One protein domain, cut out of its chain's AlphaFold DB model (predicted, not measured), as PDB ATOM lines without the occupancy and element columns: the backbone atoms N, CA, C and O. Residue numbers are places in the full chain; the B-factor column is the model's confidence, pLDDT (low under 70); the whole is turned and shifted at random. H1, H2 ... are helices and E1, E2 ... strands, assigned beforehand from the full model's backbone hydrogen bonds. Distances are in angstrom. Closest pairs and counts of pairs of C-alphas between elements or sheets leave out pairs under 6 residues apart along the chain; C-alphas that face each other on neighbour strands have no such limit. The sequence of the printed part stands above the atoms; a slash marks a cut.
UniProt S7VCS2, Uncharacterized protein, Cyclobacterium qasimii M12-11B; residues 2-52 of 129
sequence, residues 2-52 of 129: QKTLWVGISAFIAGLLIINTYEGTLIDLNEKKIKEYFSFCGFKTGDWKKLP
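AT A GLANCE: This is residues 2 to 52 of the 129 residues of an uncharacterized protein of Cyclobacterium qasimii M12-11B (UniProt S7VCS2). The model is a long rod: helix H1, of which residues 2 to 15 stick out free, runs away from one end of a narrow, strongly twisted antiparallel sheet in which E2 has E1 on one side and short E3 and E4 on the other. The 51 printed residues include one named helix, then four named strands, a mixed class. The whole is extended, with a radius of gyration of the C-alphas of 17.0 A and spans of 55 by 14 by 12 A.

IN THESE COORDINATES: H1, residues 2 to 19, begins at C-alpha 2, (200.789, 163.249, 190.287), and is 26.0 A long. E1, residues 22 to 28, is 19.5 A long, and E2, residues 33 to 40, 21.6 A. E3 is residues 43 to 45; E4, residues 48 to 50, ends at C-alpha 50, (150.139, 167.868, 204.531).

HOW THE PARTS SIT: H1 is not on the sheet; its closest C-alpha pair with E2, Leu 17 and Phe 40, is 7.5 A apart. In H1 every O i to N i+4 pair is within hydrogen-bond range. E1, E2 and E3 form a meander, each strand the antiparallel neighbour of the one before. In hairpin E1 and E2, N 26 and O 35 are 2.8 A apart, and in hairpin E2 and E3, N 40 and O 43 are 2.9 A apart, within hydrogen-bond range. E3 runs on into E4 at 41 degrees; E4 is antiparallel to E2, with N 34 and O 49 at 2.8 A.

THE WHOLE: The C-alphas farthest apart, Gln 2 and Pro 52, are 55.9 A apart. The printed part has no cut, its four links are tight, and no printed residue is under 70 in pLDDT.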
ATOM      1  N   GLN A   2     201.652 162.774 189.188       81.56
ATOM      2  CA  GLN A   2     200.789 163.249 190.287       81.56
ATOM      3  C   GLN A   2     199.581 164.101 189.842       81.56
ATOM      4  O   GLN A   2     198.482 163.912 190.353       81.56
ATOM      5  N   LYS A   3     199.746 164.989 188.850       86.81
ATOM      6  CA  LYS A   3     198.643 165.811 188.311       86.81
ATOM      7  C   LYS A   3     197.544 164.966 187.651       86.81
ATOM      8  O   LYS A   3     196.368 165.208 187.874       86.81
ATOM      9  N   THR A   4     197.929 163.943 186.890       89.06
ATOM     10  CA  THR A   4     196.996 163.025 186.220       89.06
ATOM     11  C   THR A   4     196.207 162.188 187.229       89.06
ATOM     12  O   THR A   4     195.005 162.006 187.061       89.06
ATOM     13  N   LEU A   5     196.860 161.741 188.308       92.94
ATOM     14  CA  LEU A   5     196.208 161.009 189.397       92.94
ATOM     15  C   LEU A   5     195.126 161.860 190.084       92.94
ATOM     16  O   LEU A   5     194.012 161.390 190.287       92.94
ATOM     17  N   TRP A   6     195.430 163.128 190.383       94.81
ATOM     18  CA  TRP A   6     194.476 164.059 190.995       94.81
ATOM     19  C   TRP A   6     193.250 164.324 190.122       94.81
ATOM     20  O   TRP A   6     192.132 164.337 190.633       94.81
ATOM     21  N   VAL A   7     193.444 164.477 188.810       93.50
ATOM     22  CA  VAL A   7     192.327 164.626 187.866       93.50
ATOM     23  C   VAL A   7     191.449 163.370 187.887       93.50
ATOM     24  O   VAL A   7     190.232 163.489 188.021       93.50
ATOM     25  N   GLY A   8     192.050 162.177 187.862       94.75
ATOM     26  CA  GLY A   8     191.314 160.911 187.954       94.75
ATOM     27  C   GLY A   8     190.504 160.773 189.247       94.75
ATOM     28  O   GLY A   8     189.321 160.445 189.198       94.75
ATOM     29  N   ILE A   9     191.105 161.096 190.395       95.69
ATOM     30  CA  ILE A   9     190.424 161.074 191.699       95.69
ATOM     31  C   ILE A   9     189.261 162.075 191.719       95.69
ATOM     32  O   ILE A   9     188.166 161.731 192.158       95.69
ATOM     33  N   SER A  10     189.464 163.291 191.206       94.19
ATOM     34  CA  SER A  10     188.409 164.313 191.177       94.19
ATOM     35  C   SER A  10     187.210 163.895 190.320       94.19
ATOM     36  O   SER A  10     186.068 164.037 190.753       94.19
ATOM     37  N   ALA A  11     187.461 163.298 189.149       94.62
ATOM     38  CA  ALA A  11     186.414 162.795 188.269       94.62
ATOM     39  C   ALA A  11     185.670 161.604 188.896       94.62
ATOM     40  O   ALA A  11     184.447 161.527 188.806       94.62
ATOM     41  N   PHE A  12     186.391 160.710 189.580       94.94
ATOM     42  CA  PHE A  12     185.793 159.584 190.295       94.94
ATOM     43  C   PHE A  12     184.874 160.048 191.431       94.94
ATOM     44  O   PHE A  12     183.741 159.582 191.531       94.94
ATOM     45  N   ILE A  13     185.330 161.000 192.252       93.94
ATOM     46  CA  ILE A  13     184.518 161.576 193.330       93.94
ATOM     47  C   ILE A  13     183.273 162.252 192.748       93.94
ATOM     48  O   ILE A  13     182.173 162.001 193.230       93.94
ATOM     49  N   ALA A  14     183.416 163.048 191.685       91.81
ATOM     50  CA  ALA A  14     182.276 163.687 191.030       91.81
ATOM     51  C   ALA A  14     181.256 162.655 190.517       91.81
ATOM     52  O   ALA A  14     180.062 162.787 190.778       91.81
ATOM     53  N   GLY A  15     181.722 161.588 189.860       91.81
ATOM     54  CA  GLY A  15     180.863 160.491 189.414       91.81
ATOM     55  C   GLY A  15     180.142 159.801 190.573       91.81
ATOM     56  O   GLY A  15     178.939 159.553 190.495       91.81
ATOM     57  N   LEU A  16     180.847 159.553 191.680       90.50
ATOM     58  CA  LEU A  16     180.262 158.940 192.870       90.50
ATOM     59  C   LEU A  16     179.168 159.822 193.491       90.50
ATOM     60  O   LEU A  16     178.122 159.300 193.875       90.50
ATOM     61  N   LEU A  17     179.373 161.141 193.557       88.12
ATOM     62  CA  LEU A  17     178.363 162.081 194.056       88.12
ATOM     63  C   LEU A  17     177.102 162.067 193.183       88.12
ATOM     64  O   LEU A  17     175.994 162.003 193.713       88.12
ATOM     65  N   ILE A  18     177.265 162.062 191.857       86.94
ATOM     66  CA  ILE A  18     176.141 162.041 190.910       86.94
ATOM     67  C   ILE A  18     175.330 160.748 191.060       86.94
ATOM     68  O   ILE A  18     174.113 160.809 191.197       86.94
ATOM     69  N   ILE A  19     175.983 159.581 191.105       87.44
ATOM     70  CA  ILE A  19     175.293 158.277 191.195       87.44
ATOM     71  C   ILE A  19     174.535 158.118 192.523       87.44
ATOM     72  O   ILE A  19     173.493 157.468 192.570       87.44
ATOM     73  N   ASN A  20     175.034 158.713 193.608       86.38
ATOM     74  CA  ASN A  20     174.382 158.656 194.921       86.38
ATOM     75  C   ASN A  20     173.299 159.727 195.119       86.38
ATOM     76  O   ASN A  20     172.724 159.821 196.210       86.38
ATOM     77  N   THR A  21     173.034 160.530 194.090       88.38
ATOM     78  CA  THR A  21     172.014 161.566 194.116       88.38
ATOM     79  C   THR A  21     170.738 161.052 193.462       88.38
ATOM     80  O   THR A  21     170.732 160.717 192.281       88.38
ATOM     81  N   TYR A  22     169.650 160.976 194.226       87.75
ATOM     82  CA  TYR A  22     168.348 160.551 193.711       87.75
ATOM     83  C   TYR A  22     167.211 161.266 194.427       87.75
ATOM     84  O   TYR A  22     167.297 161.581 195.612       87.75
ATOM     85  N   GLU A  23     166.118 161.486 193.719       88.62
ATOM     86  CA  GLU A  23     164.892 162.048 194.275       88.62
ATOM     87  C   GLU A  23     163.852 160.956 194.539       88.62
ATOM     88  O   GLU A  23     163.948 159.828 194.049       88.62
ATOM     89  N   GLY A  24     162.864 161.268 195.368       87.62
ATOM     90  CA  GLY A  24     161.760 160.360 195.628       87.62
ATOM     91  C   GLY A  24     160.685 160.972 196.511       87.62
ATOM     92  O   GLY A  24     160.790 162.105 196.972       87.62
ATOM     93  N   THR A  25     159.634 160.196 196.761       90.12
ATOM     94  CA  THR A  25     158.501 160.603 197.599       90.12
ATOM     95  C   THR A  25     158.363 159.659 198.789       90.12
ATOM     96  O   THR A  25     158.376 158.438 198.631       90.12
ATOM     97  N   LEU A  26     158.224 160.219 199.989       90.12
ATOM     98  CA  LEU A  26     157.867 159.506 201.213       90.12
ATOM     99  C   LEU A  26     156.462 159.910 201.636       90.12
ATOM    100  O   LEU A  26     156.137 161.094 201.664       90.12
ATOM    101  N   ILE A  27     155.647 158.926 202.002       89.38
ATOM    102  CA  ILE A  27     154.302 159.146 202.529       89.38
ATOM    103  C   ILE A  27     154.262 158.609 203.956       89.38
ATOM    104  O   ILE A  27     154.534 157.430 204.188       89.38
ATOM    105  N   ASP A  28     153.905 159.478 204.896       88.94
ATOM    106  CA  ASP A  28     153.557 159.109 206.260       88.94
ATOM    107  C   ASP A  28     152.045 158.877 206.342       88.94
ATOM    108  O   ASP A  28     151.237 159.802 206.216       88.94
ATOM    109  N   LEU A  29     151.668 157.614 206.537       86.19
ATOM    110  CA  LEU A  29     150.273 157.178 206.602       86.19
ATOM    111  C   LEU A  29     149.621 157.438 207.964       86.19
ATOM    112  O   LEU A  29     148.397 157.434 208.047       86.19
ATOM    113  N   ASN A  30     150.411 157.641 209.022       85.88
ATOM    114  CA  ASN A  30     149.897 157.887 210.367       85.88
ATOM    115  C   ASN A  30     149.539 159.364 210.529       85.88
ATOM    116  O   ASN A  30     148.434 159.693 210.951       85.88
ATOM    117  N   GLU A  31     150.455 160.251 210.136       85.25
ATOM    118  CA  GLU A  31     150.257 161.700 210.242       85.25
ATOM    119  C   GLU A  31     149.620 162.321 208.990       85.25
ATOM    120  O   GLU A  31     149.343 163.522 208.974       85.25
ATOM    121  N   LYS A  32     149.382 161.518 207.940       86.31
ATOM    122  CA  LYS A  32     148.892 161.962 206.623       86.31
ATOM    123  C   LYS A  32     149.742 163.116 206.087       86.31
ATOM    124  O   LYS A  32     149.241 164.196 205.766       86.31
ATOM    125  N   LYS A  33     151.051 162.882 206.007       90.12
ATOM    126  CA  LYS A  33     152.037 163.829 205.471       90.12
ATOM    127  C   LYS A  33     152.773 163.219 204.290       90.12
ATOM    128  O   LYS A  33     152.923 162.005 204.187       90.12
ATOM    129  N   ILE A  34     153.244 164.073 203.400       90.50
ATOM    130  CA  ILE A  34     154.032 163.699 202.234       90.50
ATOM    131  C   ILE A  34     155.297 164.541 202.186       90.50
ATOM    132  O   ILE A  34     155.268 165.732 202.485       90.50
ATOM    133  N   LYS A  35     156.415 163.913 201.843       91.25
ATOM    134  CA  LYS A  35     157.706 164.569 201.681       91.25
ATOM    135  C   LYS A  35     158.322 164.133 200.368       91.25
ATOM    136  O   LYS A  35     158.725 162.981 200.207       91.25
ATOM    137  N   GLU A  36     158.420 165.080 199.454       89.69
ATOM    138  CA  GLU A  36     159.338 164.991 198.326       89.69
ATOM    139  C   GLU A  36     160.737 165.219 198.885       89.69
ATOM    140  O   GLU A  36     160.981 166.203 199.589       89.69
ATOM    141  N   TYR A  37     161.628 164.259 198.662       91.25
ATOM    142  CA  TYR A  37     162.985 164.339 199.162       91.25
ATOM    143  C   TYR A  37     163.994 164.289 198.033       91.25
ATOM    144  O   TYR A  37     163.845 163.554 197.057       91.25
ATOM    145  N   PHE A  38     165.078 165.015 198.253       89.12
ATOM    146  CA  PHE A  38     166.310 164.878 197.513       89.12
ATOM    147  C   PHE A  38     167.301 164.123 198.398       89.12
ATOM    148  O   PHE A  38     167.584 164.519 199.528       89.12
ATOM    149  N   SER A  39     167.768 162.972 197.930       86.69
ATOM    150  CA  SER A  39     168.803 162.196 198.602       86.69
ATOM    151  C   SER A  39     170.147 162.569 198.017       86.69
ATOM    152  O   SER A  39     170.373 162.358 196.832       86.69
ATOM    153  N   PHE A  40     171.051 163.050 198.863       86.19
ATOM    154  CA  PHE A  40     172.439 163.305 198.510       86.19
ATOM    155  C   PHE A  40     173.345 162.476 199.418       86.19
ATOM    156  O   PHE A  40     173.297 162.620 200.641       86.19
ATOM    157  N   CYS A  41     174.133 161.563 198.840       82.81
ATOM    158  CA  CYS A  41     175.022 160.662 199.593       82.81
ATOM    159  C   CYS A  41     174.331 159.929 200.764       82.81
ATOM    160  O   CYS A  41     174.924 159.730 201.821       82.81
ATOM    161  N   GLY A  42     173.062 159.542 200.587       78.56
ATOM    162  CA  GLY A  42     172.263 158.839 201.598       78.56
ATOM    163  C   GLY A  42     171.503 159.736 202.583       78.56
ATOM    164  O   GLY A  42     170.633 159.238 203.298       78.56
ATOM    165  N   PHE A  43     171.749 161.049 202.594       84.06
ATOM    166  CA  PHE A  43     170.992 162.006 203.404       84.06
ATOM    167  C   PHE A  43     169.778 162.527 202.630       84.06
ATOM    168  O   PHE A  43     169.933 163.108 201.559       84.06
ATOM    169  N   LYS A  44     168.567 162.339 203.176       88.44
ATOM    170  CA  LYS A  44     167.292 162.737 202.548       88.44
ATOM    171  C   LYS A  44     166.807 164.095 203.058       88.44
ATOM    172  O   LYS A  44     166.203 164.191 204.132       88.44
ATOM    173  N   THR A  45     167.011 165.142 202.273       88.50
ATOM    174  CA  THR A  45     166.527 166.499 202.564       88.50
ATOM    175  C   THR A  45     165.161 166.727 201.919       88.50
ATOM    176  O   THR A  45     164.825 166.069 200.942       88.50
ATOM    177  N   GLY A  46     164.322 167.584 202.505       89.94
ATOM    178  CA  GLY A  46     162.978 167.889 201.999       89.94
ATOM    179  C   GLY A  46     161.972 168.140 203.119       89.94
ATOM    180  O   GLY A  46     162.181 167.691 204.255       89.94
ATOM    181  N   ASP A  47     160.880 168.820 202.787       91.00
ATOM    182  CA  ASP A  47     159.880 169.270 203.753       91.00
ATOM    183  C   ASP A  47     158.663 168.352 203.787       91.00
ATOM    184  O   ASP A  47     158.137 167.927 202.757       91.00
ATOM    185  N   TRP A  48     158.189 168.073 205.001       92.06
ATOM    186  CA  TRP A  48     156.918 167.392 205.197       92.06
ATOM    187  C   TRP A  48     155.766 168.367 204.965       92.06
ATOM    188  O   TRP A  48     155.575 169.319 205.718       92.06
ATOM    189  N   LYS A  49     154.969 168.091 203.939       90.31
ATOM    190  CA  LYS A  49     153.733 168.801 203.614       90.31
ATOM    191  C   LYS A  49     152.535 167.949 204.017       90.31
ATOM    192  O   LYS A  49     152.624 166.725 204.119       90.31
ATOM    193  N   LYS A  50     151.391 168.586 204.262       88.69
ATOM    194  CA  LYS A  50     150.139 167.868 204.531       88.69
ATOM    195  C   LYS A  50     149.727 167.091 203.279       88.69
ATOM    196  O   LYS A  50     149.749 167.651 202.187       88.69
ATOM    197  N   LEU A  51     149.348 165.825 203.440       87.31
ATOM    198  CA  LEU A  51     148.843 165.015 202.338       87.31
ATOM    199  C   LEU A  51     147.435 165.518 201.959       87.31
ATOM    200  O   LEU A  51     146.555 165.557 202.829       87.31
ATOM    201  N   PRO A  52     147.204 165.920 200.696       85.12
ATOM    202  CA  PRO A  52     145.874 166.290 200.234       85.12
ATOM    203  C   PRO A  52     144.936 165.070 200.247       85.12
ATOM    204  O   PRO A  52     145.403 163.929 200.218       85.12
TER     205      PRO A  52